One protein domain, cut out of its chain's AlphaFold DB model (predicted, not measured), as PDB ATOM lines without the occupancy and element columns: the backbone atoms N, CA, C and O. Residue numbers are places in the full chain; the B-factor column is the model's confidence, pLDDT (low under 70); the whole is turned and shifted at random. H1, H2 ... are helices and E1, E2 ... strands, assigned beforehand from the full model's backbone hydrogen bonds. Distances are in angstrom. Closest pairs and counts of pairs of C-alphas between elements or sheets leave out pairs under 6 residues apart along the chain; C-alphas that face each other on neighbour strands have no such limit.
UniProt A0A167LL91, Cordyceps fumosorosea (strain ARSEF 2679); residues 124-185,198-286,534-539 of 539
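This is residues 124 to 185, 198 to 286 and 534 to 539 of the 539 residues of a protein of Cordyceps fumosorosea (strain ARSEF 2679) (UniProt A0A167LL91). Two twisted sheets lie partly face to face with their strands crossed, as a sandwich, and helix H1 packs slantwise on the far face of one of them, the five-stranded sheet. The other sheet is branched, with E5 on one side of its long strand E8 and E9 and E10 on the other. The 157 printed residues have one named helix and eleven named strands, in the order E1 E2 E3 E4 E5 E6 H1 E7 E8 E9 E10 E11; the class is mixed, with under half of the residues, 77, in named elements. The five-stranded sheet runs E1 E2 E4 E7 E11, all antiparallel, while the branched sheet is mixed. The whole is compact, with a radius of gyration of the C-alphas of 15.2 A and spans of 49 by 37 by 34 A.

The branched sheet has E8, residues 258 to 266, 25.2 A long from C-alpha 258 at (-32.543, -36.295, -26.171); E5, 173 to 179, 18.7 A; E9, 270 to 274; E10, 278 to 281; E3, 148 to 150; and E6, 202 to 204. The second sheet has E1, 133 to 135, from C-alpha 133 at (-13.448, -40.467, -22.948); E2, 139 to 143; E4, 157 to 164, 22.0 A; E7, 242 to 250, 23.7 A; and E11, 535 to 538, to C-alpha 538 at (-7.221, -23.981, -16.901). H1, residues 218 to 234, is 24.2 A long.

E8 pairs antiparallel with E5 (N 175 and O 263, 2.9 A), with E9 in a hairpin (N 264 and O 273, 3.0 A) and with E10 (N 260 and O 278, 2.9 A). E6 is antiparallel to E5 (N 176 and O 203, 2.8 A), and E3 is parallel to E10 (N 149 and O 279, 2.8 A). The sheets form a sandwich, two sheets face to face, their facing parts 9.1 A centre to centre and the strands of the one at 45 degrees to those of the other. The closest C-alphas of E2 and E9, those of His 139 and Val 273, are 6.3 A apart. In the second sheet E1 and E2 are a hairpin (N 134 and O 141, 3.0 A), E4 is beside E2 (N 140 and O 163, 2.9 A) and E7 (N 160 and O 247, 2.9 A), and E11 is beside E7 (N 246 and O 537, 2.9 A). H1 makes two layers with it, a helix on one face of a sheet, at a height over the sheet of 9.3 A, over E4 and slantwise to it at 35 degrees on the local plane; the C-alphas of Val 224 and Thr 161, their closest, are 7.8 A apart. Every O i to N i+4 pair of H1 is within hydrogen-bond range.

The C-alphas of Thr 237 and Glu 286, the two farthest apart, are 51.5 A apart. Residues 186 to 197 and 287 to 533 are not printed, with gaps of 19.5 A and 29.0 A between C-alphas. Of the links printed whole, E6 to H1 is long. The mean pLDDT of the printed part is 80.6; residues 124 to 131, 180 to 185, 198 to 201, 235 to 239 and 282 to 286 are under 70.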
ATOM      1  N   LEU A 124     -31.114 -48.999 -19.125       47.56
ATOM      2  CA  LEU A 124     -30.920 -48.640 -20.534       47.56
ATOM      3  C   LEU A 124     -29.626 -47.834 -20.767       47.56
ATOM      4  O   LEU A 124     -28.918 -48.089 -21.739       47.56
ATOM      5  N   ALA A 125     -29.258 -46.922 -19.859       39.88
ATOM      6  CA  ALA A 125     -27.975 -46.214 -19.913       39.88
ATOM      7  C   ALA A 125     -26.772 -47.105 -19.533       39.88
ATOM      8  O   ALA A 125     -25.667 -46.873 -20.019       39.88
ATOM      9  N   SER A 126     -26.960 -48.127 -18.690       43.25
ATOM     10  CA  SER A 126     -25.901 -49.075 -18.304       43.25
ATOM     11  C   SER A 126     -25.617 -50.134 -19.373       43.25
ATOM     12  O   SER A 126     -24.470 -50.545 -19.523       43.25
ATOM     13  N   GLY A 127     -26.622 -50.519 -20.171       42.97
ATOM     14  CA  GLY A 127     -26.452 -51.419 -21.320       42.97
ATOM     15  C   GLY A 127     -25.585 -50.832 -22.440       42.97
ATOM     16  O   GLY A 127     -25.093 -51.569 -23.290       42.97
ATOM     17  N   LEU A 128     -25.357 -49.514 -22.424       44.53
ATOM     18  CA  LEU A 128     -24.476 -48.791 -23.337       44.53
ATOM     19  C   LEU A 128     -23.525 -47.880 -22.549       44.53
ATOM     20  O   LEU A 128     -23.603 -46.651 -22.631       44.53
ATOM     21  N   LEU A 129     -22.584 -48.494 -21.821       48.97
ATOM     22  CA  LEU A 129     -21.403 -47.815 -21.274       48.97
ATOM     23  C   LEU A 129     -20.530 -47.250 -22.408       48.97
ATOM     24  O   LEU A 129     -19.507 -47.818 -22.789       48.97
ATOM     25  N   THR A 130     -20.938 -46.099 -22.946       55.34
ATOM     26  CA  THR A 130     -20.089 -45.263 -23.799       55.34
ATOM     27  C   THR A 130     -18.794 -44.958 -23.052       55.34
ATOM     28  O   THR A 130     -18.815 -44.677 -21.850       55.34
ATOM     29  N   SER A 131     -17.656 -45.051 -23.745       67.81
ATOM     30  CA  SER A 131     -16.355 -44.827 -23.118       67.81
ATOM     31  C   SER A 131     -16.341 -43.446 -22.451       67.81
ATOM     32  O   SER A 131     -16.732 -42.471 -23.088       67.81
ATOM     33  N   PRO A 132     -15.891 -43.312 -21.187       80.94
ATOM     34  CA  PRO A 132     -15.929 -42.030 -20.474       80.94
ATOM     35  C   PRO A 132     -14.989 -40.980 -21.084       80.94
ATOM     36  O   PRO A 132     -15.017 -39.824 -20.674       80.94
ATOM     37  N   ALA A 133     -14.189 -41.364 -22.082       86.88
ATOM     38  CA  ALA A 133     -13.448 -40.467 -22.948       86.88
ATOM     39  C   ALA A 133     -13.680 -40.807 -24.430       86.88
ATOM     40  O   ALA A 133     -13.827 -41.977 -24.793       86.88
ATOM     41  N   GLU A 134     -13.652 -39.782 -25.278       89.31
ATOM     42  CA  GLU A 134     -13.569 -39.870 -26.742       89.31
ATOM     43  C   GLU A 134     -12.276 -39.153 -27.180       89.31
ATOM     44  O   GLU A 134     -11.782 -38.260 -26.484       89.31
ATOM     45  N   SER A 135     -11.611 -39.617 -28.241       88.88
ATOM     46  CA  SER A 135     -10.245 -39.179 -28.580       88.88
ATOM     47  C   SER A 135      -9.976 -39.190 -30.079       88.88
ATOM     48  O   SER A 135     -10.301 -40.154 -30.769       88.88
ATOM     49  N   THR A 136      -9.332 -38.132 -30.564       89.06
ATOM     50  CA  THR A 136      -8.798 -38.003 -31.926       89.06
ATOM     51  C   THR A 136      -7.263 -38.032 -31.891       89.06
ATOM     52  O   THR A 136      -6.668 -38.311 -30.853       89.06
ATOM     53  N   ARG A 137      -6.584 -37.761 -33.017       84.94
ATOM     54  CA  ARG A 137      -5.106 -37.779 -33.104       84.94
ATOM     55  C   ARG A 137      -4.409 -36.727 -32.226       84.94
ATOM     56  O   ARG A 137      -3.226 -36.880 -31.940       84.94
ATOM     57  N   HIS A 138      -5.109 -35.647 -31.878       88.25
ATOM     58  CA  HIS A 138      -4.509 -34.474 -31.232       88.25
ATOM     59  C   HIS A 138      -5.245 -33.970 -29.990       88.25
ATOM     60  O   HIS A 138      -4.645 -33.205 -29.233       88.25
ATOM     61  N   HIS A 139      -6.499 -34.390 -29.793       91.69
ATOM     62  CA  HIS A 139      -7.384 -33.937 -28.723       91.69
ATOM     63  C   HIS A 139      -8.138 -35.123 -28.104       91.69
ATOM     64  O   HIS A 139      -8.445 -36.098 -28.795       91.69
ATOM     65  N   SER A 140      -8.514 -35.005 -26.834       93.44
ATOM     66  CA  SER A 140      -9.434 -35.916 -26.144       93.44
ATOM     67  C   SER A 140     -10.421 -35.122 -25.294       93.44
ATOM     68  O   SER A 140     -10.057 -34.086 -24.742       93.44
ATOM     69  N   ILE A 141     -11.644 -35.630 -25.141       94.81
ATOM     70  CA  ILE A 141     -12.604 -35.133 -24.148       94.81
ATOM     71  C   ILE A 141     -12.955 -36.275 -23.202       94.81
ATOM     72  O   ILE A 141     -13.451 -37.312 -23.645       94.81
ATOM     73  N   ILE A 142     -12.733 -36.067 -21.904       94.56
ATOM     74  CA  ILE A 142     -13.261 -36.911 -20.824       94.56
ATOM     75  C   ILE A 142     -14.577 -36.294 -20.339       94.56
ATOM     76  O   ILE A 142     -14.655 -35.078 -20.169       94.56
ATOM     77  N   ARG A 143     -15.602 -37.117 -20.093       94.25
ATOM     78  CA  ARG A 143     -16.855 -36.723 -19.435       94.25
ATOM     79  C   ARG A 143     -16.870 -37.253 -18.000       94.25
ATOM     80  O   ARG A 143     -16.903 -38.463 -17.795       94.25
ATOM     81  N   HIS A 144     -16.895 -36.340 -17.031       93.50
ATOM     82  CA  HIS A 144     -16.894 -36.643 -15.594       93.50
ATOM     83  C   HIS A 144     -18.313 -36.791 -15.026       93.50
ATOM     84  O   HIS A 144     -18.552 -37.602 -14.133       93.50
ATOM     85  N   SER A 145     -19.283 -36.055 -15.578       88.94
ATOM     86  CA  SER A 145     -20.700 -36.228 -15.239       88.94
ATOM     87  C   SER A 145     -21.252 -37.592 -15.676       88.94
ATOM     88  O   SER A 145     -20.781 -38.214 -16.633       88.94
ATOM     89  N   SER A 146     -22.324 -38.019 -15.003       85.06
ATOM     90  CA  SER A 146     -23.133 -39.199 -15.346       85.06
ATOM     91  C   SER A 146     -23.499 -39.268 -16.846       85.06
ATOM     92  O   SER A 146     -23.773 -38.231 -17.452       85.06
ATOM     93  N   PRO A 147     -23.574 -40.471 -17.461       79.12
ATOM     94  CA  PRO A 147     -24.107 -40.638 -18.818       79.12
ATOM     95  C   PRO A 147     -25.609 -40.323 -18.916       79.12
ATOM     96  O   PRO A 147     -26.108 -40.125 -20.019       79.12
ATOM     97  N   LEU A 148     -26.323 -40.265 -17.785       82.81
ATOM     98  CA  LEU A 148     -27.685 -39.749 -17.666       82.81
ATOM     99  C   LEU A 148     -27.654 -38.432 -16.879       82.81
ATOM    100  O   LEU A 148     -27.355 -38.428 -15.681       82.81
ATOM    101  N   VAL A 149     -27.962 -37.334 -17.560       82.56
ATOM    102  CA  VAL A 149     -28.018 -35.970 -17.030       82.56
ATOM    103  C   VAL A 149     -29.485 -35.588 -16.866       82.56
ATOM    104  O   VAL A 149     -30.248 -35.592 -17.832       82.56
ATOM    105  N   TRP A 150     -29.880 -35.257 -15.640       76.56
ATOM    106  CA  TRP A 150     -31.216 -34.745 -15.343       76.56
ATOM    107  C   TRP A 150     -31.206 -33.221 -15.436       76.56
ATOM    108  O   TRP A 150     -30.413 -32.583 -14.743       76.56
ATOM    109  N   TYR A 151     -32.067 -32.645 -16.273       80.75
ATOM    110  CA  TYR A 151     -32.198 -31.194 -16.385       80.75
ATOM    111  C   TYR A 151     -32.879 -30.630 -15.135       80.75
ATOM    112  O   TYR A 151     -34.011 -30.991 -14.831       80.75
ATOM    113  N   ARG A 152     -32.198 -29.740 -14.409       75.81
ATOM    114  CA  ARG A 152     -32.654 -29.151 -13.137       75.81
ATOM    115  C   ARG A 152     -32.751 -27.624 -13.162       75.81
ATOM    116  O   ARG A 152     -32.608 -26.974 -12.129       75.81
ATOM    117  N   GLY A 153     -32.999 -27.048 -14.337       71.88
ATOM    118  CA  GLY A 153     -32.991 -25.598 -14.544       71.88
ATOM    119  C   GLY A 153     -31.599 -25.051 -14.898       71.88
ATOM    120  O   GLY A 153     -30.703 -25.836 -15.222       71.88
ATOM    121  N   PRO A 154     -31.394 -23.723 -14.822       74.19
ATOM    122  CA  PRO A 154     -30.229 -23.057 -15.418       74.19
ATOM    123  C   PRO A 154     -28.860 -23.473 -14.870       74.19
ATOM    124  O   PRO A 154     -27.860 -23.338 -15.565       74.19
ATOM    125  N   SER A 155     -28.795 -24.019 -13.653       79.25
ATOM    126  CA  SER A 155     -27.567 -24.555 -13.050       79.25
ATOM    127  C   SER A 155     -27.183 -25.962 -13.538       79.25
ATOM    128  O   SER A 155     -26.207 -26.533 -13.050       79.25
ATOM    129  N   THR A 156     -27.918 -26.546 -14.493       87.19
ATOM    130  CA  THR A 156     -27.582 -27.854 -15.079       87.19
ATOM    131  C   THR A 156     -26.272 -27.763 -15.860       87.19
ATOM    132  O   THR A 156     -26.209 -27.083 -16.882       87.19
ATOM    133  N   ALA A 157     -25.249 -28.497 -15.424       91.56
ATOM    134  CA  ALA A 157     -23.955 -28.575 -16.095       91.56
ATOM    135  C   ALA A 157     -23.591 -30.006 -16.513       91.56
ATOM    136  O   ALA A 157     -24.017 -30.987 -15.899       91.56
ATOM    137  N   VAL A 158     -22.734 -30.109 -17.527       93.81
ATOM    138  CA  VAL A 158     -21.966 -31.312 -17.851       93.81
ATOM    139  C   VAL A 158     -20.486 -30.983 -17.712       93.81
ATOM    140  O   VAL A 158     -19.949 -30.142 -18.430       93.81
ATOM    141  N   LEU A 159     -19.838 -31.659 -16.768       95.69
ATOM    142  CA  LEU A 159     -18.437 -31.479 -16.426       95.69
ATOM    143  C   LEU A 159     -17.568 -32.342 -17.346       95.69
ATOM    144  O   LEU A 159     -17.661 -33.579 -17.350       95.69
ATOM    145  N   LEU A 160     -16.737 -31.679 -18.141       96.25
ATOM    146  CA  LEU A 160     -15.833 -32.265 -19.128       96.25
ATOM    147  C   LEU A 160     -14.392 -31.830 -18.837       96.25
ATOM    148  O   LEU A 160     -14.186 -30.757 -18.284       96.25
ATOM    149  N   THR A 161     -13.393 -32.596 -19.272       96.69
ATOM    150  CA  THR A 161     -12.019 -32.078 -19.402       96.69
ATOM    151  C   THR A 161     -11.504 -32.306 -20.814       96.69
ATOM    152  O   THR A 161     -11.561 -33.424 -21.332       96.69
ATOM    153  N   VAL A 162     -10.993 -31.238 -21.425       95.56
ATOM    154  CA  VAL A 162     -10.314 -31.253 -22.718       95.56
ATOM    155  C   VAL A 162      -8.820 -31.475 -22.486       95.56
ATOM    156  O   VAL A 162      -8.170 -30.741 -21.737       95.56
ATOM    157  N   LEU A 163      -8.272 -32.482 -23.160       94.62
ATOM    158  CA  LEU A 163      -6.841 -32.752 -23.241       94.62
ATOM    159  C   LEU A 163      -6.377 -32.514 -24.677       94.62
ATOM    160  O   LEU A 163      -7.101 -32.826 -25.625       94.62
ATOM    161  N   SER A 164      -5.170 -31.980 -24.855       92.94
ATOM    162  CA  SER A 164      -4.618 -31.699 -26.179       92.94
ATOM    163  C   SER A 164      -3.095 -31.767 -26.225       92.94
ATOM    164  O   SER A 164      -2.382 -31.224 -25.373       92.94
ATOM    165  N   SER A 165      -2.604 -32.370 -27.308       90.31
ATOM    166  CA  SER A 165      -1.190 -32.374 -27.713       90.31
ATOM    167  C   SER A 165      -0.622 -30.986 -28.039       90.31
ATOM    168  O   SER A 165       0.593 -30.827 -28.131       90.31
ATOM    169  N   ARG A 166      -1.480 -29.973 -28.205       88.25
ATOM    170  CA  ARG A 166      -1.127 -28.574 -28.491       88.25
ATOM    171  C   ARG A 166      -1.932 -27.627 -27.584       88.25
ATOM    172  O   ARG A 166      -2.925 -28.073 -27.005       88.25
ATOM    173  N   PRO A 167      -1.556 -26.343 -27.450       88.38
ATOM    174  CA  PRO A 167      -2.456 -25.332 -26.897       88.38
ATOM    175  C   PRO A 167      -3.811 -25.342 -27.621       88.38
ATOM    176  O   PRO A 167      -3.877 -25.664 -28.812       88.38
ATOM    177  N   LEU A 168      -4.889 -25.027 -26.905       87.75
ATOM    178  CA  LEU A 168      -6.213 -24.875 -27.507       87.75
ATOM    179  C   LEU A 168      -6.339 -23.479 -28.149       87.75
ATOM    180  O   LEU A 168      -5.724 -22.537 -27.647       87.75
ATOM    181  N   PRO A 169      -7.112 -23.313 -29.242       86.94
ATOM    182  CA  PRO A 169      -7.335 -21.996 -29.833       86.94
ATOM    183  C   PRO A 169      -8.025 -21.041 -28.850       86.94
ATOM    184  O   PRO A 169      -8.968 -21.431 -28.157       86.94
ATOM    185  N   ALA A 170      -7.612 -19.772 -28.832       81.69
ATOM    186  CA  ALA A 170      -8.273 -18.751 -28.017       81.69
ATOM    187  C   ALA A 170      -9.758 -18.623 -28.409       81.69
ATOM    188  O   ALA A 170     -10.634 -18.763 -27.562       81.69
ATOM    189  N   ALA A 171     -10.032 -18.509 -29.713       84.44
ATOM    190  CA  ALA A 171     -11.373 -18.447 -30.302       84.44
ATOM    191  C   ALA A 171     -12.005 -19.837 -30.567       84.44
ATOM    192  O   ALA A 171     -12.669 -20.044 -31.585       84.44
ATOM    193  N   ARG A 172     -11.771 -20.821 -29.688       91.44
ATOM    194  CA  ARG A 172     -12.476 -22.119 -29.733       91.44
ATOM    195  C   ARG A 172     -13.937 -21.948 -29.304       91.44
ATOM    196  O   ARG A 172     -14.231 -21.131 -28.435       91.44
ATOM    197  N   THR A 173     -14.828 -22.773 -29.840       93.00
ATOM    198  CA  THR A 173     -16.238 -22.822 -29.423       93.00
ATOM    199  C   THR A 173     -16.641 -24.237 -29.030       93.00
ATOM    200  O   THR A 173     -16.049 -25.221 -29.482       93.00
ATOM    201  N   LEU A 174     -17.656 -24.359 -28.175       93.94
ATOM    202  CA  LEU A 174     -18.253 -25.635 -27.799       93.94
ATOM    203  C   LEU A 174     -19.739 -25.645 -28.138       93.94
ATOM    204  O   LEU A 174     -20.501 -24.807 -27.666       93.94
ATOM    205  N   HIS A 175     -20.155 -26.630 -28.930       92.94
ATOM    206  CA  HIS A 175     -21.536 -26.757 -29.384       92.94
ATOM    207  C   HIS A 175     -22.192 -28.026 -28.844       92.94
ATOM    208  O   HIS A 175     -21.656 -29.127 -28.972       92.94
ATOM    209  N   LEU A 176     -23.383 -27.888 -28.269       90.69
ATOM    210  CA  LEU A 176     -24.218 -28.999 -27.842       90.69
ATOM    211  C   LEU A 176     -24.978 -29.536 -29.061       90.69
ATOM    212  O   LEU A 176     -25.908 -28.902 -29.557       90.69
ATOM    213  N   GLN A 177     -24.561 -30.704 -29.556       89.00
ATOM    214  CA  GLN A 177     -25.139 -31.360 -30.727       89.00
ATOM    215  C   GLN A 177     -26.130 -32.450 -30.300       89.00
ATOM    216  O   GLN A 177     -25.754 -33.396 -29.596       89.00
ATOM    217  N   ARG A 178     -27.369 -32.379 -30.801       81.69
ATOM    218  CA  ARG A 178     -28.355 -33.464 -30.687       81.69
ATOM    219  C   ARG A 178     -27.957 -34.652 -31.573       81.69
ATOM    220  O   ARG A 178     -27.532 -34.491 -32.717       81.69
ATOM    221  N   ARG A 179     -28.109 -35.878 -31.065       71.12
ATOM    222  CA  ARG A 179     -28.077 -37.106 -31.874       71.12
ATOM    223  C   ARG A 179     -29.494 -37.465 -32.308       71.12
ATOM    224  O   ARG A 179     -30.365 -37.687 -31.468       71.12
ATOM    225  N   GLY A 180     -29.692 -37.566 -33.620       53.41
ATOM    226  CA  GLY A 180     -30.901 -38.146 -34.200       53.41
ATOM    227  C   GLY A 180     -31.037 -39.644 -33.896       53.41
ATOM    228  O   GLY A 180     -30.085 -40.302 -33.476       53.41
ATOM    229  N   LEU A 181     -32.239 -40.178 -34.130       38.38
ATOM    230  CA  LEU A 181     -32.555 -41.603 -33.958       38.38
ATOM    231  C   LEU A 181     -31.965 -42.499 -35.063       38.38
ATOM    232  O   LEU A 181     -31.794 -43.694 -34.850       38.38
ATOM    233  N   SER A 182     -31.612 -41.926 -36.220       38.69
ATOM    234  CA  SER A 182     -30.821 -42.615 -37.245       38.69
ATOM    235  C   SER A 182     -29.327 -42.559 -36.908       38.69
ATOM    236  O   SER A 182     -28.839 -41.565 -36.367       38.69
ATOM    237  N   GLY A 183     -28.604 -43.638 -37.219       39.47
ATOM    238  CA  GLY A 183     -27.186 -43.805 -36.897       39.47
ATOM    239  C   GLY A 183     -26.229 -42.936 -37.726       39.47
ATOM    240  O   GLY A 183     -26.610 -41.962 -38.374       39.47
ATOM    241  N   ASN A 184     -24.948 -43.320 -37.729       43.56
ATOM    242  CA  ASN A 184     -23.831 -42.504 -38.232       43.56
ATOM    243  C   ASN A 184     -23.963 -42.004 -39.692       43.56
ATOM    244  O   ASN A 184     -23.311 -41.021 -40.042       43.56
ATOM    245  N   LEU A 185     -24.826 -42.608 -40.523       41.22
ATOM    246  CA  LEU A 185     -25.156 -42.117 -41.872       41.22
ATOM    247  C   LEU A 185     -25.639 -40.654 -41.875       41.22
ATOM    248  O   LEU A 185     -25.300 -39.904 -42.788       41.22
ATOM    249  N   GLY A 198     -23.548 -23.144 -38.927       39.41
ATOM    250  CA  GLY A 198     -24.991 -22.865 -38.889       39.41
ATOM    251  C   GLY A 198     -25.902 -24.075 -39.109       39.41
ATOM    252  O   GLY A 198     -26.940 -23.965 -39.759       39.41
ATOM    253  N   GLY A 199     -25.543 -25.251 -38.589       40.84
ATOM    254  CA  GLY A 199     -26.486 -26.369 -38.520       40.84
ATOM    255  C   GLY A 199     -27.559 -26.102 -37.459       40.84
ATOM    256  O   GLY A 199     -27.235 -26.114 -36.279       40.84
ATOM    257  N   ALA A 200     -28.823 -25.918 -37.860       46.06
ATOM    258  CA  ALA A 200     -29.959 -25.499 -37.010       46.06
ATOM    259  C   ALA A 200     -30.435 -26.506 -35.919       46.06
ATOM    260  O   ALA A 200     -31.612 -26.552 -35.577       46.06
ATOM    261  N   ASP A 201     -29.533 -27.341 -35.401       60.31
ATOM    262  CA  ASP A 201     -29.739 -28.369 -34.359       60.31
ATOM    263  C   ASP A 201     -28.506 -28.443 -33.416       60.31
ATOM    264  O   ASP A 201     -28.240 -29.451 -32.756       60.31
ATOM    265  N   TRP A 202     -27.671 -27.394 -33.433       82.06
ATOM    266  CA  TRP A 202     -26.461 -27.227 -32.622       82.06
ATOM    267  C   TRP A 202     -26.613 -25.936 -31.811       82.06
ATOM    268  O   TRP A 202     -26.813 -24.869 -32.389       82.06
ATOM    269  N   LEU A 203     -26.505 -26.021 -30.487       86.12
ATOM    270  CA  LEU A 203     -26.576 -24.858 -29.595       86.12
ATOM    271  C   LEU A 203     -25.161 -24.459 -29.169       86.12
ATOM    272  O   LEU A 203     -24.385 -25.333 -28.789       86.12
ATOM    273  N   ASP A 204     -24.804 -23.174 -29.220       88.81
ATOM    274  CA  ASP A 204     -23.563 -22.698 -28.594       88.81
ATOM    275  C   ASP A 204     -23.687 -22.776 -27.065       88.81
ATOM    276  O   ASP A 204     -24.647 -22.284 -26.475       88.81
ATOM    277  N   VAL A 205     -22.715 -23.442 -26.447       92.31
ATOM    278  CA  VAL A 205     -22.578 -23.655 -25.001       92.31
ATOM    279  C   VAL A 205     -21.134 -23.388 -24.549       92.31
ATOM    280  O   VAL A 205     -20.673 -23.938 -23.549       92.31
ATOM    281  N   THR A 206     -20.399 -22.569 -25.309       93.56
ATOM    282  CA  THR A 206     -19.043 -22.113 -24.972       93.56
ATOM    283  C   THR A 206     -19.053 -21.419 -23.602       93.56
ATOM    284  O   THR A 206     -19.764 -20.423 -23.460       93.56
ATOM    285  N   PRO A 207     -18.306 -21.918 -22.592       91.81
ATOM    286  CA  PRO A 207     -18.323 -21.339 -21.252       91.81
ATOM    287  C   PRO A 207     -17.781 -19.910 -21.210       91.81
ATOM    288  O   PRO A 207     -16.707 -19.639 -21.743       91.81
ATOM    289  N   GLU A 208     -18.508 -19.014 -20.548       85.62
ATOM    290  CA  GLU A 208     -18.224 -17.571 -20.582       85.62
ATOM    291  C   GLU A 208     -17.290 -17.115 -19.453       85.62
ATOM    292  O   GLU A 208     -16.406 -16.295 -19.688       85.62
ATOM    293  N   ARG A 209     -17.424 -17.671 -18.240       86.31
ATOM    294  CA  ARG A 209     -16.596 -17.285 -17.082       86.31
ATOM    295  C   ARG A 209     -15.377 -18.189 -16.908       86.31
ATOM    296  O   ARG A 209     -15.487 -19.416 -16.966       86.31
ATOM    297  N   ARG A 210     -14.226 -17.574 -16.627       90.19
ATOM    298  CA  ARG A 210     -13.046 -18.264 -16.085       90.19
ATOM    299  C   ARG A 210     -13.316 -18.642 -14.625       90.19
ATOM    300  O   ARG A 210     -14.026 -17.927 -13.927       90.19
ATOM    301  N   ALA A 211     -12.749 -19.752 -14.173       90.06
ATOM    302  CA  ALA A 211     -12.773 -20.183 -12.780       90.06
ATOM    303  C   ALA A 211     -11.477 -20.928 -12.415       90.06
ATOM    304  O   ALA A 211     -10.651 -21.249 -13.276       90.06
ATOM    305  N   THR A 212     -11.311 -21.224 -11.133       90.88
ATOM    306  CA  THR A 212     -10.226 -22.026 -10.563       90.88
ATOM    307  C   THR A 212     -10.725 -23.430 -10.182       90.88
ATOM    308  O   THR A 212     -11.932 -23.679 -10.131       90.88
ATOM    309  N   PRO A 213      -9.831 -24.385  -9.856       88.81
ATOM    310  CA  PRO A 213     -10.237 -25.672  -9.289       88.81
ATOM    311  C   PRO A 213     -10.923 -25.581  -7.913       88.81
ATOM    312  O   PRO A 213     -11.528 -26.565  -7.495       88.81
ATOM    313  N   ALA A 214     -10.822 -24.446  -7.207       86.19
ATOM    314  CA  ALA A 214     -11.458 -24.234  -5.903       86.19
ATOM    315  C   ALA A 214     -12.945 -23.848  -6.011       86.19
ATOM    316  O   ALA A 214     -13.696 -24.054  -5.062       86.19
ATOM    317  N   ASP A 215     -13.381 -23.355  -7.176       84.94
ATOM    318  CA  ASP A 215     -14.774 -22.959  -7.439       84.94
ATOM    319  C   ASP A 215     -15.677 -24.158  -7.795       84.94
ATOM    320  O   ASP A 215     -16.899 -24.034  -7.892       84.94
ATOM    321  N   LEU A 216     -15.088 -25.347  -7.981       86.00
ATOM    322  CA  LEU A 216     -15.831 -26.600  -8.100       86.00
ATOM    323  C   LEU A 216     -16.120 -27.205  -6.718       86.00
ATOM    324  O   LEU A 216     -15.256 -27.182  -5.839       86.00
ATOM    325  N   PRO A 217     -17.275 -27.874  -6.529       86.88
ATOM    326  CA  PRO A 217     -17.507 -28.682  -5.337       86.88
ATOM    327  C   PRO A 217     -16.397 -29.729  -5.171       86.88
ATOM    328  O   PRO A 217     -16.118 -30.484  -6.103       86.88
ATOM    329  N   GLU A 218     -15.802 -29.838  -3.977       87.94
ATOM    330  CA  GLU A 218     -14.645 -30.718  -3.727       87.94
ATOM    331  C   GLU A 218     -14.834 -32.160  -4.230       87.94
ATOM    332  O   GLU A 218     -13.891 -32.796  -4.700       87.94
ATOM    333  N   LEU A 219     -16.052 -32.699  -4.115       87.25
ATOM    334  CA  LEU A 219     -16.384 -34.052  -4.558       87.25
ATOM    335  C   LEU A 219     -16.295 -34.208  -6.086       87.25
ATOM    336  O   LEU A 219     -15.887 -35.266  -6.568       87.25
ATOM    337  N   GLU A 220     -16.648 -33.165  -6.837       88.88
ATOM    338  CA  GLU A 220     -16.545 -33.138  -8.295       88.88
ATOM    339  C   GLU A 220     -15.089 -32.965  -8.731       88.88
ATOM    340  O   GLU A 220     -14.620 -33.749  -9.552       88.88
ATOM    341  N   GLU A 221     -14.332 -32.051  -8.113       93.50
ATOM    342  CA  GLU A 221     -12.902 -31.860  -8.405       93.50
ATOM    343  C   GLU A 221     -12.076 -33.123  -8.096       93.50
ATOM    344  O   GLU A 221     -11.292 -33.588  -8.928       93.50
ATOM    345  N   ARG A 222     -12.307 -33.771  -6.945       92.38
ATOM    346  CA  ARG A 222     -11.701 -35.079  -6.619       92.38
ATOM    347  C   ARG A 222     -12.085 -36.156  -7.646       92.38
ATOM    348  O   ARG A 222     -11.274 -37.035  -7.947       92.38
ATOM    349  N   GLY A 223     -13.295 -36.083  -8.207       91.62
ATOM    350  CA  GLY A 223     -13.746 -36.917  -9.323       91.62
ATOM    351  C   GLY A 223     -12.954 -36.657 -10.606       91.62
ATOM    352  O   GLY A 223     -12.374 -37.591 -11.161       91.62
ATOM    353  N   VAL A 224     -12.853 -35.391 -11.023       93.88
ATOM    354  CA  VAL A 224     -12.076 -34.940 -12.190       93.88
ATOM    355  C   VAL A 224     -10.625 -35.411 -12.093       93.88
ATOM    356  O   VAL A 224     -10.133 -36.075 -13.006       93.88
ATOM    357  N   GLN A 225      -9.958 -35.167 -10.962       94.75
ATOM    358  CA  GLN A 225      -8.571 -35.587 -10.732       94.75
ATOM    359  C   GLN A 225      -8.389 -37.109 -10.810       94.75
ATOM    360  O   GLN A 225      -7.436 -37.590 -11.430       94.75
ATOM    361  N   ARG A 226      -9.292 -37.892 -10.204       93.00
ATOM    362  CA  ARG A 226      -9.265 -39.365 -10.259       93.00
ATOM    363  C   ARG A 226      -9.405 -39.871 -11.694       93.00
ATOM    364  O   ARG A 226      -8.669 -40.770 -12.105       93.00
ATOM    365  N   ASP A 227     -10.343 -39.308 -12.444       91.31
ATOM    366  CA  ASP A 227     -10.650 -39.740 -13.804       91.31
ATOM    367  C   ASP A 227      -9.537 -39.338 -14.785       91.31
ATOM    368  O   ASP A 227      -9.167 -40.139 -15.643       91.31
ATOM    369  N   LEU A 228      -8.933 -38.155 -14.605       92.12
ATOM    370  CA  LEU A 228      -7.741 -37.718 -15.339       92.12
ATOM    371  C   LEU A 228      -6.548 -38.639 -15.076       92.12
ATOM    372  O   LEU A 228      -5.931 -39.110 -16.029       92.12
ATOM    373  N   ARG A 229      -6.255 -38.963 -13.807       90.94
ATOM    374  CA  ARG A 229      -5.192 -39.922 -13.447       90.94
ATOM    375  C   ARG A 229      -5.438 -41.282 -14.110       90.94
ATOM    376  O   ARG A 229      -4.551 -41.794 -14.784       90.94
ATOM    377  N   ARG A 230      -6.659 -41.828 -14.010       89.06
ATOM    378  CA  ARG A 230      -7.050 -43.085 -14.678       89.06
ATOM    379  C   ARG A 230      -6.858 -43.017 -16.194       89.06
ATOM    380  O   ARG A 230      -6.346 -43.975 -16.776       89.06
ATOM    381  N   PHE A 231      -7.286 -41.930 -16.836       87.25
ATOM    382  CA  PHE A 231      -7.144 -41.757 -18.279       87.25
ATOM    383  C   PHE A 231      -5.672 -41.704 -18.681       87.25
ATOM    384  O   PHE A 231      -5.278 -42.481 -19.538       87.25
ATOM    385  N   LEU A 232      -4.850 -40.876 -18.030       85.31
ATOM    386  CA  LEU A 232      -3.428 -40.726 -18.353       85.31
ATOM    387  C   LEU A 232      -2.647 -42.039 -18.166       85.31
ATOM    388  O   LEU A 232      -1.890 -42.415 -19.057       85.31
ATOM    389  N   THR A 233      -2.904 -42.802 -17.093       83.81
ATOM    390  CA  THR A 233      -2.316 -44.146 -16.910       83.81
ATOM    391  C   THR A 233      -2.738 -45.123 -18.017       83.81
ATOM    392  O   THR A 233      -1.933 -45.925 -18.478       83.81
ATOM    393  N   THR A 234      -3.994 -45.055 -18.473       77.38
ATOM    394  CA  THR A 234      -4.538 -45.945 -19.521       77.38
ATOM    395  C   THR A 234      -4.123 -45.508 -20.935       77.38
ATOM    396  O   THR A 234      -4.036 -46.324 -21.850       77.38
ATOM    397  N   ALA A 235      -3.866 -44.214 -21.133       67.19
ATOM    398  CA  ALA A 235      -3.551 -43.587 -22.412       67.19
ATOM    399  C   ALA A 235      -2.044 -43.550 -22.727       67.19
ATOM    400  O   ALA A 235      -1.664 -42.942 -23.724       67.19
ATOM    401  N   GLY A 236      -1.197 -44.234 -21.944       54.47
ATOM    402  CA  GLY A 236       0.272 -44.264 -22.076       54.47
ATOM    403  C   GLY A 236       0.845 -44.767 -23.416       54.47
ATOM    404  O   GLY A 236       2.057 -44.854 -23.565       54.47
ATOM    405  N   THR A 237      -0.002 -45.078 -24.400       51.34
ATOM    406  CA  THR A 237       0.357 -45.431 -25.786       51.34
ATOM    407  C   THR A 237      -0.227 -44.477 -26.841       51.34
ATOM    408  O   THR A 237       0.022 -44.657 -28.032       51.34
ATOM    409  N   ARG A 238      -1.012 -43.458 -26.452       57.00
ATOM    410  CA  ARG A 238      -1.804 -42.595 -27.357       57.00
ATOM    411  C   ARG A 238      -1.381 -41.118 -27.345       57.00
ATOM    412  O   ARG A 238      -2.213 -40.225 -27.449       57.00
ATOM    413  N   GLY A 239      -0.071 -40.881 -27.306       58.53
ATOM    414  CA  GLY A 239       0.529 -39.556 -27.497       58.53
ATOM    415  C   GLY A 239       0.417 -38.614 -26.293       58.53
ATOM    416  O   GLY A 239      -0.249 -38.897 -25.301       58.53
ATOM    417  N   ALA A 240       1.098 -37.468 -26.383       72.94
ATOM    418  CA  ALA A 240       1.224 -36.488 -25.301       72.94
ATOM    419  C   ALA A 240      -0.036 -35.611 -25.124       72.94
ATOM    420  O   ALA A 240       0.012 -34.391 -25.260       72.94
ATOM    421  N   HIS A 241      -1.190 -36.225 -24.853       88.31
ATOM    422  CA  HIS A 241      -2.435 -35.513 -24.551       88.31
ATOM    423  C   HIS A 241      -2.421 -34.993 -23.105       88.31
ATOM    424  O   HIS A 241      -2.883 -35.660 -22.182       88.31
ATOM    425  N   VAL A 242      -1.887 -33.786 -22.921       91.25
ATOM    426  CA  VAL A 242      -1.890 -33.074 -21.633       91.25
ATOM    427  C   VAL A 242      -3.279 -32.462 -21.394       91.25
ATOM    428  O   VAL A 242      -3.857 -31.942 -22.354       91.25
ATOM    429  N   PRO A 243      -3.838 -32.494 -20.167       94.31
ATOM    430  CA  PRO A 243      -4.991 -31.667 -19.806       94.31
ATOM    431  C   PRO A 243      -4.748 -30.193 -20.144       94.31
ATOM    432  O   PRO A 243      -3.607 -29.741 -20.142       94.31
ATOM    433  N   ARG A 244      -5.813 -29.468 -20.494       94.31
ATOM    434  CA  ARG A 244      -5.758 -28.026 -20.789       94.31
ATOM    435  C   ARG A 244      -6.842 -27.259 -20.056       94.31
ATOM    436  O   ARG A 244      -6.574 -26.214 -19.480       94.31
ATOM    437  N   GLU A 245      -8.069 -27.776 -20.097       95.00
ATOM    438  CA  GLU A 245      -9.244 -27.084 -19.568       95.00
ATOM    439  C   GLU A 245     -10.264 -28.084 -19.019       95.00
ATOM    440  O   GLU A 245     -10.686 -28.994 -19.736       95.00
ATOM    441  N   THR A 246     -10.707 -27.895 -17.775       96.75
ATOM    442  CA  THR A 246     -11.955 -28.490 -17.276       96.75
ATOM    443  C   THR A 246     -13.093 -27.501 -17.503       96.75
ATOM    444  O   THR A 246     -12.969 -26.323 -17.186       96.75
ATOM    445  N   LEU A 247     -14.199 -27.976 -18.065       96.06
ATOM    446  CA  LEU A 247     -15.327 -27.170 -18.517       96.06
ATOM    447  C   LEU A 247     -16.602 -27.635 -17.814       96.06
ATOM    448  O   LEU A 247     -17.024 -28.779 -17.995       96.06
ATOM    449  N   ALA A 248     -17.234 -26.747 -17.051       94.75
ATOM    450  CA  ALA A 248     -18.591 -26.930 -16.546       94.75
ATOM    451  C   ALA A 248     -19.568 -26.364 -17.587       94.75
ATOM    452  O   ALA A 248     -20.026 -25.223 -17.488       94.75
ATOM    453  N   VAL A 249     -19.827 -27.152 -18.634       94.50
ATOM    454  CA  VAL A 249     -20.646 -26.745 -19.782       94.50
ATOM    455  C   VAL A 249     -22.109 -26.689 -19.363       94.50
ATOM    456  O   VAL A 249     -22.697 -27.721 -19.032       94.50
ATOM    457  N   ARG A 250     -22.706 -25.495 -19.373       92.75
ATOM    458  CA  ARG A 250     -24.120 -25.311 -19.039       92.75
ATOM    459  C   ARG A 250     -25.021 -25.934 -20.110       92.75
ATOM    460  O   ARG A 250     -24.750 -25.839 -21.304       92.75
ATOM    461  N   ILE A 251     -26.111 -26.560 -19.676       90.12
ATOM    462  CA  ILE A 251     -27.153 -27.105 -20.547       90.12
ATOM    463  C   ILE A 251     -28.339 -26.131 -20.564       90.12
ATOM    464  O   ILE A 251     -28.993 -25.994 -19.531       90.12
ATOM    465  N   PRO A 252     -28.643 -25.470 -21.697       84.06
ATOM    466  CA  PRO A 252     -29.769 -24.544 -21.793       84.06
ATOM    467  C   PRO A 252     -31.115 -25.277 -21.912       84.06
ATOM    468  O   PRO A 252     -31.198 -26.390 -22.436       84.06
ATOM    469  N   ALA A 253     -32.204 -24.617 -21.526       73.56
ATOM    470  CA  ALA A 253     -33.578 -25.111 -21.621       73.56
ATOM    471  C   ALA A 253     -34.005 -25.428 -23.062       73.56
ATOM    472  O   ALA A 253     -34.838 -26.314 -23.269       73.56
ATOM    473  N   ALA A 254     -33.408 -24.754 -24.053       74.69
ATOM    474  CA  ALA A 254     -33.585 -25.041 -25.477       74.69
ATOM    475  C   ALA A 254     -33.119 -26.460 -25.870       74.69
ATOM    476  O   ALA A 254     -33.631 -27.039 -26.830       74.69
ATOM    477  N   ALA A 255     -32.193 -27.061 -25.112       76.31
ATOM    478  CA  ALA A 255     -31.801 -28.453 -25.285       76.31
ATOM    479  C   ALA A 255     -32.912 -29.374 -24.757       76.31
ATOM    480  O   ALA A 255     -32.923 -29.754 -23.585       76.31
ATOM    481  N   GLN A 256     -33.876 -29.703 -25.620       78.00
ATOM    482  CA  GLN A 256     -34.947 -30.674 -25.360       78.00
ATOM    483  C   GLN A 256     -34.405 -32.027 -24.872       78.00
ATOM    484  O   GLN A 256     -33.233 -32.344 -25.038       78.00
ATOM    485  N   ASP A 257     -35.274 -32.881 -24.345       73.81
ATOM    486  CA  ASP A 257     -34.905 -34.249 -23.991       73.81
ATOM    487  C   ASP A 257     -34.414 -35.062 -25.202       73.81
ATOM    488  O   ASP A 257     -35.032 -35.105 -26.273       73.81
ATOM    489  N   GLY A 258     -33.266 -35.722 -25.042       75.62
ATOM    490  CA  GLY A 258     -32.543 -36.295 -26.171       75.62
ATOM    491  C   GLY A 258     -31.208 -36.920 -25.791       75.62
ATOM    492  O   GLY A 258     -30.786 -36.894 -24.637       75.62
ATOM    493  N   TYR A 259     -30.536 -37.498 -26.782       80.69
ATOM    494  CA  TYR A 259     -29.130 -37.875 -26.669       80.69
ATOM    495  C   TYR A 259     -28.277 -36.748 -27.244       80.69
ATOM    496  O   TYR A 259     -28.573 -36.256 -28.331       80.69
ATOM    497  N   PHE A 260     -27.225 -36.360 -26.535       86.94
ATOM    498  CA  PHE A 260     -26.368 -35.238 -26.897       86.94
ATOM    499  C   PHE A 260     -24.892 -35.591 -26.768       86.94
ATOM    500  O   PHE A 260     -24.510 -36.519 -26.054       86.94
ATOM    501  N   ARG A 261     -24.060 -34.798 -27.436       90.12
ATOM    502  CA  ARG A 261     -22.640 -34.638 -27.119       90.12
ATOM    503  C   ARG A 261     -22.274 -33.162 -27.190       90.12
ATOM    504  O   ARG A 261     -22.900 -32.412 -27.936       90.12
ATOM    505  N   VAL A 262     -21.238 -32.767 -26.463       92.88
ATOM    506  CA  VAL A 262     -20.584 -31.474 -26.672       92.88
ATOM    507  C   VAL A 262     -19.508 -31.662 -27.739       92.88
ATOM    508  O   VAL A 262     -18.790 -32.659 -27.732       92.88
ATOM    509  N   VAL A 263     -19.411 -30.738 -28.685       93.56
ATOM    510  CA  VAL A 263     -18.461 -30.770 -29.798       93.56
ATOM    511  C   VAL A 263     -17.533 -29.574 -29.664       93.56
ATOM    512  O   VAL A 263     -18.003 -28.441 -29.664       93.56
ATOM    513  N   LEU A 264     -16.229 -29.825 -29.548       93.50
ATOM    514  CA  LEU A 264     -15.215 -28.776 -29.544       93.50
ATOM    515  C   LEU A 264     -14.865 -28.406 -30.988       93.50
ATOM    516  O   LEU A 264     -14.424 -29.264 -31.762       93.50
ATOM    517  N   CYS A 265     -15.014 -27.130 -31.323       92.00
ATOM    518  CA  CYS A 265     -14.621 -26.545 -32.596       92.00
ATOM    519  C   CYS A 265     -13.441 -25.585 -32.411       92.00
ATOM    520  O   CYS A 265     -13.344 -24.868 -31.416       92.00
ATOM    521  N   GLY A 266     -12.537 -25.583 -33.387       87.00
ATOM    522  CA  GLY A 266     -11.503 -24.567 -33.538       87.00
ATOM    523  C   GLY A 266     -11.913 -23.490 -34.541       87.00
ATOM    524  O   GLY A 266     -13.059 -23.432 -34.994       87.00
ATOM    525  N   GLU A 267     -10.932 -22.679 -34.926       82.88
ATOM    526  CA  GLU A 267     -11.057 -21.613 -35.924       82.88
ATOM    527  C   GLU A 267     -11.767 -22.081 -37.209       82.88
ATOM    528  O   GLU A 267     -11.622 -23.223 -37.661       82.88
ATOM    529  N   GLY A 268     -12.591 -21.196 -37.780       76.19
ATOM    530  CA  GLY A 268     -13.446 -21.510 -38.931       76.19
ATOM    531  C   GLY A 268     -14.574 -22.513 -38.639       76.19
ATOM    532  O   GLY A 268     -15.137 -23.074 -39.576       76.19
ATOM    533  N   GLY A 269     -14.890 -22.787 -37.367       76.69
ATOM    534  CA  GLY A 269     -15.934 -23.740 -36.968       76.69
ATOM    535  C   GLY A 269     -15.548 -25.210 -37.168       76.69
ATOM    536  O   GLY A 269     -16.413 -26.089 -37.190       76.69
ATOM    537  N   LYS A 270     -14.254 -25.508 -37.340       85.50
ATOM    538  CA  LYS A 270     -13.767 -26.862 -37.621       85.50
ATOM    539  C   LYS A 270     -13.829 -27.747 -36.376       85.50
ATOM    540  O   LYS A 270     -13.093 -27.520 -35.419       85.50
ATOM    541  N   VAL A 271     -14.626 -28.814 -36.428       89.38
ATOM    542  CA  VAL A 271     -14.704 -29.837 -35.368       89.38
ATOM    543  C   VAL A 271     -13.329 -30.466 -35.096       89.38
ATOM    544  O   VAL A 271     -12.678 -30.978 -36.009       89.38
ATOM    545  N   LEU A 272     -12.908 -30.459 -33.828       89.81
ATOM    546  CA  LEU A 272     -11.633 -31.005 -33.346       89.81
ATOM    547  C   LEU A 272     -11.795 -32.365 -32.649       89.81
ATOM    548  O   LEU A 272     -10.946 -33.249 -32.806       89.81
ATOM    549  N   VAL A 273     -12.865 -32.514 -31.858       91.50
ATOM    550  CA  VAL A 273     -13.233 -33.722 -31.097       91.50
ATOM    551  C   VAL A 273     -14.666 -33.582 -30.552       91.50
ATOM    552  O   VAL A 273     -15.105 -32.479 -30.226       91.50
ATOM    553  N   GLY A 274     -15.407 -34.690 -30.470       90.88
ATOM    554  CA  GLY A 274     -16.689 -34.769 -29.760       90.88
ATOM    555  C   GLY A 274     -16.521 -35.366 -28.361       90.88
ATOM    556  O   GLY A 274     -15.587 -36.128 -28.119       90.88
ATOM    557  N   SER A 275     -17.414 -35.031 -27.433       91.69
ATOM    558  CA  SER A 275     -17.523 -35.717 -26.147       91.69
ATOM    559  C   SER A 275     -18.227 -37.067 -26.314       91.69
ATOM    560  O   SER A 275     -19.108 -37.191 -27.173       91.69
ATOM    561  N   PRO A 276     -17.986 -38.026 -25.403       89.31
ATOM    562  CA  PRO A 276     -18.864 -39.175 -25.242       89.31
ATOM    563  C   PRO A 276     -20.325 -38.747 -25.099       89.31
ATOM    564  O   PRO A 276     -20.638 -37.781 -24.393       89.31
ATOM    565  N   VAL A 277     -21.215 -39.496 -25.747       86.81
ATOM    566  CA  VAL A 277     -22.658 -39.237 -25.731       86.81
ATOM    567  C   VAL A 277     -23.214 -39.374 -24.309       86.81
ATOM    568  O   VAL A 277     -22.807 -40.255 -23.546       86.81
ATOM    569  N   PHE A 278     -24.166 -38.510 -23.966       84.19
ATOM    570  CA  PHE A 278     -24.980 -38.591 -22.757       84.19
ATOM    571  C   PHE A 278     -26.468 -38.423 -23.098       84.19
ATOM    572  O   PHE A 278     -26.834 -37.865 -24.135       84.19
ATOM    573  N   ARG A 279     -27.340 -38.931 -22.229       83.19
ATOM    574  CA  ARG A 279     -28.787 -38.716 -22.266       83.19
ATOM    575  C   ARG A 279     -29.124 -37.495 -21.417       83.19
ATOM    576  O   ARG A 279     -28.775 -37.471 -20.243       83.19
ATOM    577  N   LEU A 280     -29.842 -36.534 -21.988       80.31
ATOM    578  CA  LEU A 280     -30.525 -35.475 -21.252       80.31
ATOM    579  C   LEU A 280     -31.982 -35.901 -21.017       80.31
ATOM    580  O   LEU A 280     -32.659 -36.335 -21.955       80.31
ATOM    581  N   ALA A 281     -32.436 -35.826 -19.767       73.81
ATOM    582  CA  ALA A 281     -33.771 -36.247 -19.354       73.81
ATOM    583  C   ALA A 281     -34.429 -35.250 -18.387       73.81
ATOM    584  O   ALA A 281     -33.756 -34.624 -17.565       73.81
ATOM    585  N   SER A 282     -35.752 -35.156 -18.475       67.56
ATOM    586  CA  SER A 282     -36.629 -34.274 -17.706       67.56
ATOM    587  C   SER A 282     -37.943 -34.989 -17.390       67.56
ATOM    588  O   SER A 282     -38.304 -35.977 -18.027       67.56
ATOM    589  N   THR A 283     -38.695 -34.472 -16.428       52.38
ATOM    590  CA  THR A 283     -40.025 -34.964 -16.052       52.38
ATOM    591  C   THR A 283     -41.073 -33.938 -16.488       52.38
ATOM    592  O   THR A 283     -41.346 -32.971 -15.790       52.38
ATOM    593  N   ALA A 284     -41.623 -34.080 -17.696       38.97
ATOM    594  CA  ALA A 284     -42.602 -33.117 -18.206       38.97
ATOM    595  C   ALA A 284     -43.869 -33.070 -17.326       38.97
ATOM    596  O   ALA A 284     -44.372 -34.109 -16.902       38.97
ATOM    597  N   ALA A 285     -44.386 -31.863 -17.087       32.53
ATOM    598  CA  ALA A 285     -45.674 -31.631 -16.442       32.53
ATOM    599  C   ALA A 285     -46.552 -30.805 -17.392       32.53
ATOM    600  O   ALA A 285     -46.360 -29.598 -17.530       32.53
ATOM    601  N   GLU A 286     -47.483 -31.463 -18.083       26.91
ATOM    602  CA  GLU A 286     -48.482 -30.780 -18.909       26.91
ATOM    603  C   GLU A 286     -49.624 -30.204 -18.058       26.91
ATOM    604  O   GLU A 286     -50.035 -30.795 -17.062       26.91
ATOM    605  N   GLY A 534     -21.908 -21.111 -17.794       87.56
ATOM    606  CA  GLY A 534     -20.871 -22.134 -17.624       87.56
ATOM    607  C   GLY A 534     -19.530 -21.578 -17.131       87.56
ATOM    608  O   GLY A 534     -19.334 -20.365 -17.055       87.56
ATOM    609  N   LEU A 535     -18.617 -22.488 -16.778       92.31
ATOM    610  CA  LEU A 535     -17.267 -22.165 -16.293       92.31
ATOM    611  C   LEU A 535     -16.189 -22.891 -17.108       92.31
ATOM    612  O   LEU A 535     -16.389 -24.048 -17.495       92.31
ATOM    613  N   TRP A 536     -15.029 -22.259 -17.295       93.81
ATOM    614  CA  TRP A 536     -13.805 -22.906 -17.778       93.81
ATOM    615  C   TRP A 536     -12.641 -22.716 -16.798       93.81
ATOM    616  O   TRP A 536     -12.403 -21.623 -16.290       93.81
ATOM    617  N   ILE A 537     -11.913 -23.799 -16.534       94.81
ATOM    618  CA  ILE A 537     -10.842 -23.878 -15.534       94.81
ATOM    619  C   ILE A 537      -9.566 -24.359 -16.234       94.81
ATOM    620  O   ILE A 537      -9.566 -25.496 -16.721       94.81
ATOM    621  N   PRO A 538      -8.490 -23.553 -16.310       93.19
ATOM    622  CA  PRO A 538      -7.221 -23.981 -16.901       93.19
ATOM    623  C   PRO A 538      -6.556 -25.096 -16.075       93.19
ATOM    624  O   PRO A 538      -6.757 -25.185 -14.861       93.19
ATOM    625  N   ARG A 539      -5.778 -25.959 -16.741       89.38
ATOM    626  CA  ARG A 539      -5.123 -27.160 -16.190       89.38
ATOM    627  C   ARG A 539      -3.705 -27.347 -16.725       89.38
ATOM    628  O   ARG A 539      -3.456 -26.909 -17.871       89.38
TER     629      ARG A 539